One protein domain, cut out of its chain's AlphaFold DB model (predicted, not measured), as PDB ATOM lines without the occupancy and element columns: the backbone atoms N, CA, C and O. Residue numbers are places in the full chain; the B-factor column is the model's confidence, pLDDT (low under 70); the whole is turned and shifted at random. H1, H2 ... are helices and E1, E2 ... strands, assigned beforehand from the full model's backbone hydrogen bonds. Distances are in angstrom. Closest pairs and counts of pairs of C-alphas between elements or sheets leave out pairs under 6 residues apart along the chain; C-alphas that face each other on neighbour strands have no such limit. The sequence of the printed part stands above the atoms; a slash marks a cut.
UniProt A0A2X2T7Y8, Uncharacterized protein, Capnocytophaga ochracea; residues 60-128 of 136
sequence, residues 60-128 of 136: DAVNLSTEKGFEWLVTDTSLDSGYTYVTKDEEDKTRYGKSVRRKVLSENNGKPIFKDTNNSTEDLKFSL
ATOM      1  N   ASP A  60      21.245  36.661 -29.809       98.12
ATOM      2  CA  ASP A  60      21.577  38.045 -30.159       98.12
ATOM      3  C   ASP A  60      21.947  38.121 -31.645       98.12
ATOM      4  O   ASP A  60      22.547  37.184 -32.197       98.12
ATOM      5  N   ALA A  61      21.599  39.234 -32.283       98.06
ATOM      6  CA  ALA A  61      21.863  39.509 -33.687       98.06
ATOM      7  C   ALA A  61      22.349  40.949 -33.855       98.06
ATOM      8  O   ALA A  61      21.795  41.880 -33.283       98.06
ATOM      9  N   VAL A  62      23.399  41.123 -34.658       97.38
ATOM     10  CA  VAL A  62      23.969  42.435 -34.963       97.38
ATOM     11  C   VAL A  62      24.155  42.565 -36.462       97.38
ATOM     12  O   VAL A  62      25.026  41.919 -37.060       97.38
ATOM     13  N   ASN A  63      23.362  43.445 -37.064       97.69
ATOM     14  CA  ASN A  63      23.497  43.833 -38.452       97.69
ATOM     15  C   ASN A  63      24.610  44.857 -38.646       97.69
ATOM     16  O   ASN A  63      24.643  45.919 -38.019       97.69
ATOM     17  N   LEU A  64      25.514  44.544 -39.570       95.62
ATOM     18  CA  LEU A  64      26.673  45.364 -39.895       95.62
ATOM     19  C   LEU A  64      26.735  45.627 -41.392       95.62
ATOM     20  O   LEU A  64      26.696  44.701 -42.203       95.62
ATOM     21  N   SER A  65      26.918  46.895 -41.738       95.38
ATOM     22  CA  SER A  65      27.304  47.321 -43.078       95.38
ATOM     23  C   SER A  65      28.358  48.425 -42.993       95.38
ATOM     24  O   SER A  65      28.695  48.916 -41.912       95.38
ATOM     25  N   THR A  66      28.881  48.838 -44.142       94.06
ATOM     26  CA  THR A  66      29.523  50.149 -44.239       94.06
ATOM     27  C   THR A  66      28.441  51.230 -44.197       94.06
ATOM     28  O   THR A  66      27.298  50.987 -44.586       94.06
ATOM     29  N   GLU A  67      28.776  52.431 -43.726       92.94
ATOM     30  CA  GLU A  67      27.812  53.541 -43.637       92.94
ATOM     31  C   GLU A  67      27.128  53.824 -44.984       92.94
ATOM     32  O   GLU A  67      25.922  54.047 -45.027       92.94
ATOM     33  N   LYS A  68      27.893  53.772 -46.083       92.88
ATOM     34  CA  LYS A  68      27.415  54.059 -47.444       92.88
ATOM     35  C   LYS A  68      26.857  52.857 -48.203       92.88
ATOM     36  O   LYS A  68      26.240  53.056 -49.241       92.88
ATOM     37  N   GLY A  69      27.126  51.637 -47.745       92.38
ATOM     38  CA  GLY A  69      26.787  50.399 -48.454       92.38
ATOM     39  C   GLY A  69      25.617  49.637 -47.840       92.38
ATOM     40  O   GLY A  69      25.462  48.447 -48.105       92.38
ATOM     41  N   PHE A  70      24.844  50.256 -46.947       94.62
ATOM     42  CA  PHE A  70      23.635  49.632 -46.423       94.62
ATOM     43  C   PHE A  70      22.523  49.658 -47.472       94.62
ATOM     44  O   PHE A  70      22.153  50.721 -47.957       94.62
ATOM     45  N   GLU A  71      21.980  48.483 -47.774       93.38
ATOM     46  CA  GLU A  71      20.924  48.311 -48.775       93.38
ATOM     47  C   GLU A  71      19.678  47.653 -48.158       93.38
ATOM     48  O   GLU A  71      18.555  48.103 -48.375       93.38
ATOM     49  N   TRP A  72      19.859  46.605 -47.345       94.62
ATOM     50  CA  TRP A  72      18.773  45.921 -46.634       94.62
ATOM     51  C   TRP A  72      19.280  45.164 -45.396       94.62
ATOM     52  O   TRP A  72      20.474  44.894 -45.249       94.62
ATOM     53  N   LEU A  73      18.350  44.796 -44.508       96.62
ATOM     54  CA  LEU A  73      18.614  43.946 -43.342       96.62
ATOM     55  C   LEU A  73      18.783  42.482 -43.761       96.62
ATOM     56  O   LEU A  73      18.024  41.976 -44.585       96.62
ATOM     57  N   VAL A  74      19.753  41.786 -43.167       94.00
ATOM     58  CA  VAL A  74      20.026  40.363 -43.454       94.00
ATOM     59  C   VAL A  74      19.488  39.415 -42.380       94.00
ATOM     60  O   VAL A  74      19.595  38.198 -42.523       94.00
ATOM     61  N   THR A  75      18.901  39.965 -41.318       97.00
ATOM     62  CA  THR A  75      18.189  39.233 -40.268       97.00
ATOM     63  C   THR A  75      16.714  39.601 -40.284       97.00
ATOM     64  O   THR A  75      16.321  40.645 -40.805       97.00
ATOM     65  N   ASP A  76      15.893  38.749 -39.677       97.62
ATOM     66  CA  ASP A  76      14.514  39.100 -39.355       97.62
ATOM     67  C   ASP A  76      14.475  40.325 -38.422       97.62
ATOM     68  O   ASP A  76      15.334  40.472 -37.544       97.62
ATOM     69  N   THR A  77      13.490  41.207 -38.600       97.69
ATOM     70  CA  THR A  77      13.366  42.444 -37.812       97.69
ATOM     71  C   THR A  77      13.025  42.188 -36.348       97.69
ATOM     72  O   THR A  77      13.271  43.056 -35.518       97.69
ATOM     73  N   SER A  78      12.499  41.005 -36.012       97.50
ATOM     74  CA  SER A  78      12.334  40.585 -34.617       97.50
ATOM     75  C   SER A  78      13.665  40.318 -33.907       97.50
ATOM     76  O   SER A  78      13.707  40.383 -32.681       97.50
ATOM     77  N   LEU A  79      14.741  40.047 -34.658       98.44
ATOM     78  CA  LEU A  79      16.083  39.787 -34.131       98.44
ATOM     79  C   LEU A  79      16.942  41.053 -34.110       98.44
ATOM     80  O   LEU A  79      17.595  41.333 -33.113       98.44
ATOM     81  N   ASP A  80      16.941  41.808 -35.209       98.56
ATOM     82  CA  ASP A  80      17.583  43.120 -35.291       98.56
ATOM     83  C   ASP A  80      16.907  43.960 -36.381       98.56
ATOM     84  O   ASP A  80      17.011  43.665 -37.575       98.56
ATOM     85  N   SER A  81      16.194  45.007 -35.969       98.25
ATOM     86  CA  SER A  81      15.468  45.918 -36.854       98.25
ATOM     87  C   SER A  81      16.315  47.090 -37.358       98.25
ATOM     88  O   SER A  81      15.782  47.987 -38.014       98.25
ATOM     89  N   GLY A  82      17.598  47.148 -37.000       97.75
ATOM     90  CA  GLY A  82      18.511  48.217 -37.384       97.75
ATOM     91  C   GLY A  82      19.807  47.680 -37.969       97.75
ATOM     92  O   GLY A  82      19.956  46.494 -38.241       97.75
ATOM     93  N   TYR A  83      20.764  48.580 -38.164       97.69
ATOM     94  CA  TYR A  83      22.145  48.231 -38.489       97.69
ATOM     95  C   TYR A  83      23.107  49.209 -37.817       97.69
ATOM     96  O   TYR A  83      22.741  50.322 -37.432       97.69
ATOM     97  N   THR A  84      24.360  48.798 -37.688       96.38
ATOM     98  CA  THR A  84      25.458  49.673 -37.284       96.38
ATOM     99  C   THR A  84      26.610  49.565 -38.281       96.38
ATOM    100  O   THR A  84      26.642  48.680 -39.136       96.38
ATOM    101  N   TYR A  85      27.589  50.456 -38.159       94.38
ATOM    102  CA  TYR A  85      28.770  50.469 -39.011       94.38
ATOM    103  C   TYR A  85      30.042  50.766 -38.216       94.38
ATOM    104  O   TYR A  85      30.032  51.452 -37.191       94.38
ATOM    105  N   VAL A  86      31.162  50.241 -38.710       91.56
ATOM    106  CA  VAL A  86      32.515  50.525 -38.196       91.56
ATOM    107  C   VAL A  86      33.379  51.267 -39.225       91.56
ATOM    108  O   VAL A  86      34.431  51.819 -38.900       91.56
ATOM    109  N   THR A  87      32.917  51.340 -40.469       90.62
ATOM    110  CA  THR A  87      33.583  52.022 -41.581       90.62
ATOM    111  C   THR A  87      32.576  52.856 -42.352       90.62
ATOM    112  O   THR A  87      31.390  52.525 -42.408       90.62
ATOM    113  N   LYS A  88      33.049  53.942 -42.969       89.88
ATOM    114  CA  LYS A  88      32.200  54.719 -43.878       89.88
ATOM    115  C   LYS A  88      31.968  53.993 -45.199       89.88
ATOM    116  O   LYS A  88      30.899  54.087 -45.788       89.88
ATOM    117  N   ASP A  89      33.001  53.300 -45.661       91.19
ATOM    118  CA  ASP A  89      33.087  52.684 -46.978       91.19
ATOM    119  C   ASP A  89      34.030  51.469 -46.924       91.19
ATOM    120  O   ASP A  89      34.881  51.381 -46.031       91.19
ATOM    121  N   GLU A  90      33.911  50.549 -47.880       86.75
ATOM    122  CA  GLU A  90      34.769  49.363 -47.967       86.75
ATOM    123  C   GLU A  90      36.238  49.715 -48.240       86.75
ATOM    124  O   GLU A  90      37.144  49.005 -47.788       86.75
ATOM    125  N   GLU A  91      36.481  50.821 -48.946       88.88
ATOM    126  CA  GLU A  91      37.821  51.284 -49.313       88.88
ATOM    127  C   GLU A  91      38.462  52.201 -48.255       88.88
ATOM    128  O   GLU A  91      39.618  52.611 -48.409       88.88
ATOM    129  N   ASP A  92      37.766  52.491 -47.146       87.75
ATOM    130  CA  ASP A  92      38.270  53.356 -46.074       87.75
ATOM    131  C   ASP A  92      39.598  52.812 -45.519       87.75
ATOM    132  O   ASP A  92      39.659  51.769 -44.860       87.75
ATOM    133  N   LYS A  93      40.697  53.529 -45.775       88.50
ATOM    134  CA  LYS A  93      42.045  53.154 -45.312       88.50
ATOM    135  C   LYS A  93      42.194  53.247 -43.792       88.50
ATOM    136  O   LYS A  93      43.070  52.598 -43.230       88.50
ATOM    137  N   THR A  94      41.324  54.002 -43.123       87.19
ATOM    138  CA  THR A  94      41.317  54.176 -41.665       87.19
ATOM    139  C   THR A  94      40.459  53.135 -40.944       87.19
ATOM    140  O   THR A  94      40.240  53.252 -39.745       87.19
ATOM    141  N   ARG A  95      39.942  52.115 -41.642       86.75
ATOM    142  CA  ARG A  95      39.019  51.106 -41.086       86.75
ATOM    143  C   ARG A  95      39.563  50.251 -39.939       86.75
ATOM    144  O   ARG A  95      38.787  49.641 -39.210       86.75
ATOM    145  N   TYR A  96      40.878  50.172 -39.787       88.19
ATOM    146  CA  TYR A  96      41.514  49.298 -38.806       88.19
ATOM    147  C   TYR A  96      41.469  49.880 -37.388       88.19
ATOM    148  O   TYR A  96      41.479  51.094 -37.205       88.19
ATOM    149  N   GLY A  97      41.429  49.004 -36.379       86.12
ATOM    150  CA  GLY A  97      41.450  49.394 -34.960       86.12
ATOM    151  C   GLY A  97      40.142  49.991 -34.422       86.12
ATOM    152  O   GLY A  97      40.059  50.313 -33.238       86.12
ATOM    153  N   LYS A  98      39.118  50.104 -35.271       87.56
ATOM    154  CA  LYS A  98      37.785  50.600 -34.924       87.56
ATOM    155  C   LYS A  98      36.877  49.458 -34.457       87.56
ATOM    156  O   LYS A  98      37.096  48.295 -34.791       87.56
ATOM    157  N   SER A  99      35.842  49.790 -33.691       90.06
ATOM    158  CA  SER A  99      34.834  48.831 -33.230       90.06
ATOM    159  C   SER A  99      33.447  49.465 -33.123       90.06
ATOM    160  O   SER A  99      33.305  50.686 -33.133       90.06
ATOM    161  N   VAL A 100      32.422  48.627 -32.999       92.94
ATOM    162  CA  VAL A 100      31.102  49.019 -32.494       92.94
ATOM    163  C   VAL A 100      30.931  48.432 -31.102       92.94
ATOM    164  O   VAL A 100      31.442  47.351 -30.807       92.94
ATOM    165  N   ARG A 101      30.268  49.165 -30.210       93.94
ATOM    166  CA  ARG A 101      30.093  48.761 -28.811       93.94
ATOM    167  C   ARG A 101      28.673  49.027 -28.360       93.94
ATOM    168  O   ARG A 101      28.132  50.090 -28.663       93.94
ATOM    169  N   ARG A 102      28.109  48.105 -27.579       96.06
ATOM    170  CA  ARG A 102      26.782  48.280 -26.988       96.06
ATOM    171  C   ARG A 102      26.790  49.441 -26.000       96.06
ATOM    172  O   ARG A 102      27.737  49.620 -25.224       96.06
ATOM    173  N   LYS A 103      25.775  50.295 -26.097       96.12
ATOM    174  CA  LYS A 103      25.548  51.418 -25.193       96.12
ATOM    175  C   LYS A 103      25.203  50.847 -23.818       96.12
ATOM    176  O   LYS A 103      24.538  49.821 -23.707       96.12
ATOM    177  N   VAL A 104      25.693  51.495 -22.770       95.56
ATOM    178  CA  VAL A 104      25.309  51.157 -21.397       95.56
ATOM    179  C   VAL A 104      23.929  51.765 -21.165       95.56
ATOM    180  O   VAL A 104      23.753  52.958 -21.399       95.56
ATOM    181  N   LEU A 105      22.961  50.937 -20.780       96.12
ATOM    182  CA  LEU A 105      21.610  51.362 -20.418       96.12
ATOM    183  C   LEU A 105      21.574  51.851 -18.972       96.12
ATOM    184  O   LEU A 105      20.997  52.892 -18.675       96.12
ATOM    185  N   SER A 106      22.193  51.084 -18.082       96.44
ATOM    186  CA  SER A 106      22.258  51.361 -16.651       96.44
ATOM    187  C   SER A 106      23.426  50.603 -16.020       96.44
ATOM    188  O   SER A 106      24.167  49.892 -16.700       96.44
ATOM    189  N   GLU A 107      23.600  50.745 -14.712       96.00
ATOM    190  CA  GLU A 107      24.570  49.979 -13.937       96.00
ATOM    191  C   GLU A 107      23.864  49.281 -12.774       96.00
ATOM    192  O   GLU A 107      22.948  49.834 -12.166       96.00
ATOM    193  N   ASN A 108      24.300  48.064 -12.460       94.62
ATOM    194  CA  ASN A 108      23.843  47.299 -11.309       94.62
ATOM    195  C   ASN A 108      25.067  46.790 -10.540       94.62
ATOM    196  O   ASN A 108      25.833  45.977 -11.059       94.62
ATOM    197  N   ASN A 109      25.277  47.284  -9.317       93.31
ATOM    198  CA  ASN A 109      26.421  46.928  -8.467       93.31
ATOM    199  C   ASN A 109      27.783  47.063  -9.181       93.31
ATOM    200  O   ASN A 109      28.614  46.156  -9.139       93.31
ATOM    201  N   GLY A 110      27.991  48.176  -9.894       90.31
ATOM    202  CA  GLY A 110      29.221  48.447 -10.653       90.31
ATOM    203  C   GLY A 110      29.387  47.616 -11.932       90.31
ATOM    204  O   GLY A 110      30.401  47.745 -12.620       90.31
ATOM    205  N   LYS A 111      28.407  46.771 -12.280       92.25
ATOM    206  CA  LYS A 111      28.373  46.037 -13.548       92.25
ATOM    207  C   LYS A 111      27.479  46.771 -14.548       92.25
ATOM    208  O   LYS A 111      26.329  47.066 -14.215       92.25
ATOM    209  N   PRO A 112      27.964  47.057 -15.767       93.56
ATOM    210  CA  PRO A 112      27.139  47.689 -16.784       93.56
ATOM    211  C   PRO A 112      26.041  46.729 -17.246       93.56
ATOM    212  O   PRO A 112      26.304  45.565 -17.546       93.56
ATOM    213  N   ILE A 113      24.824  47.247 -17.351       95.94
ATOM    214  CA  ILE A 113      23.716  46.624 -18.068       95.94
ATOM    215  C   ILE A 113      23.672  47.270 -19.450       95.94
ATOM    216  O   ILE A 113      23.572  48.493 -19.572       95.94
ATOM    217  N   PHE A 114      23.804  46.468 -20.502       96.38
ATOM    218  CA  PHE A 114      23.834  46.972 -21.873       96.38
ATOM    219  C   PHE A 114      22.421  47.152 -22.432       96.38
ATOM    220  O   PHE A 114      21.521  46.381 -22.118       96.38
ATOM    221  N   LYS A 115      22.234  48.197 -23.247       97.69
ATOM    222  CA  LYS A 115      20.969  48.475 -23.934       97.69
ATOM    223  C   LYS A 115      20.748  47.435 -25.022       97.69
ATOM    224  O   LYS A 115      21.618  47.289 -25.874       97.69
ATOM    225  N   ASP A 116      19.604  46.768 -24.990       97.44
ATOM    226  CA  ASP A 116      19.196  45.787 -25.988       97.44
ATOM    227  C   ASP A 116      17.718  45.969 -26.333       97.44
ATOM    228  O   ASP A 116      16.839  45.695 -25.517       97.44
ATOM    229  N   THR A 117      17.458  46.525 -27.510       98.25
ATOM    230  CA  THR A 117      16.119  46.761 -28.050       98.25
ATOM    231  C   THR A 117      15.908  46.026 -29.372       98.25
ATOM    232  O   THR A 117      15.035  46.428 -30.138       98.25
ATOM    233  N   ASN A 118      16.730  45.009 -29.678       98.31
ATOM    234  CA  ASN A 118      16.795  44.357 -30.992       98.31
ATOM    235  C   ASN A 118      16.905  45.378 -32.138       98.31
ATOM    236  O   ASN A 118      16.225  45.273 -33.158       98.31
ATOM    237  N   ASN A 119      17.722  46.421 -31.952       98.56
ATOM    238  CA  ASN A 119      17.957  47.433 -32.977       98.56
ATOM    239  C   ASN A 119      19.390  47.964 -32.875       98.56
ATOM    240  O   ASN A 119      19.706  48.812 -32.037       98.56
ATOM    241  N   SER A 120      20.257  47.503 -33.775       98.12
ATOM    242  CA  SER A 120      21.677  47.863 -33.792       98.12
ATOM    243  C   SER A 120      21.932  49.369 -33.896       98.12
ATOM    244  O   SER A 120      22.899  49.862 -33.313       98.12
ATOM    245  N   THR A 121      21.078  50.125 -34.588       97.88
ATOM    246  CA  THR A 121      21.209  51.589 -34.700       97.88
ATOM    247  C   THR A 121      21.015  52.261 -33.336       97.88
ATOM    248  O   THR A 121      21.734  53.191 -32.953       97.88
ATOM    249  N   GLU A 122      20.078  51.735 -32.555       98.12
ATOM    250  CA  GLU A 122      19.729  52.247 -31.237       98.12
ATOM    251  C   GLU A 122      20.656  51.761 -30.127       98.12
ATOM    252  O   GLU A 122      20.921  52.514 -29.179       98.12
ATOM    253  N   ASP A 123      21.189  50.551 -30.257       98.06
ATOM    254  CA  ASP A 123      21.913  49.856 -29.195       98.06
ATOM    255  C   ASP A 123      23.420  50.024 -29.280       98.06
ATOM    256  O   ASP A 123      24.102  49.983 -28.254       98.06
ATOM    257  N   LEU A 124      23.969  50.242 -30.474       96.94
ATOM    258  CA  LEU A 124      25.410  50.270 -30.699       96.94
ATOM    259  C   LEU A 124      25.902  51.691 -30.975       96.94
ATOM    260  O   LEU A 124      25.186  52.572 -31.450       96.94
ATOM    261  N   LYS A 125      27.164  51.937 -30.627       93.69
ATOM    262  CA  LYS A 125      27.885  53.158 -30.982       93.69
ATOM    263  C   LYS A 125      29.225  52.825 -31.611       93.69
ATOM    264  O   LYS A 125      29.914  51.897 -31.179       93.69
ATOM    265  N   PHE A 126      29.610  53.641 -32.583       89.56
ATOM    266  CA  PHE A 126      30.942  53.625 -33.161       89.56
ATOM    267  C   PHE A 126      32.011  53.963 -32.109       89.56
ATOM    268  O   PHE A 126      31.820  54.830 -31.251       89.56
ATOM    269  N   SER A 127      33.155  53.284 -32.174       83.19
ATOM    270  CA  SER A 127      34.300  53.515 -31.303       83.19
ATOM    271  C   SER A 127      35.608  53.492 -32.091       83.19
ATOM    272  O   SER A 127      35.905  52.546 -32.819       83.19
ATOM    273  N   LEU A 128      36.423  54.531 -31.890       77.50
ATOM    274  CA  LEU A 128      37.750  54.672 -32.499       77.50
ATOM    275  C   LEU A 128      38.801  53.716 -31.920       77.50
ATOM    276  O   LEU A 128      39.881  53.603 -32.485       77.50
TER     277      LEU A 128
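This is residues 60 to 128 of the 136 residues of an uncharacterized protein of Capnocytophaga ochracea (UniProt A0A2X2T7Y8). What is the shape? Little regular structure: the hairpin of E3 and E4 makes one end, the loop of residues 63 to 98 winds through the other, and short H1 and the pair E2 and E5 lie between. What builds it? The 69 printed residues run E1, E2, E3, E4, H1, E5, mostly strand, with 24 in named elements; both two-stranded sheets are antiparallel. How large? It is only just compact, close to loose, with radius of gyration of the C-alphas 13.2 A and spans 43 by 29 by 14 A.

Where is E1? Residues 60 to 62, 6.9 A, from C-alpha 60 at (21.577, 38.045, -30.159). What follows? E2 is 99 to 102, 10.2 A; E3 104 to 108, 10.9 A; E4 111 to 114, 9.5 A; H1 120 to 123, 5.0 A; E5 124 to 127, 9.5 A, ending at C-alpha 127 (34.300, 53.515, -31.303).

Which strands pair? E1 pairs with no named strand. E2 and E5 are antiparallel at 144 degrees, N 99 and O 127 2.9 A apart; hairpin E3 and E4 at 147 degrees, N 105 and O 113 2.8 A apart. And H1? It is too short for an O i to N i+4 pair, and its one O i to N i+3 pair is not within hydrogen-bond range.

Which link is long? E1 to E2, 36 residues. Any cut or low confidence? The printed part has no cut, and no printed residue is under 70.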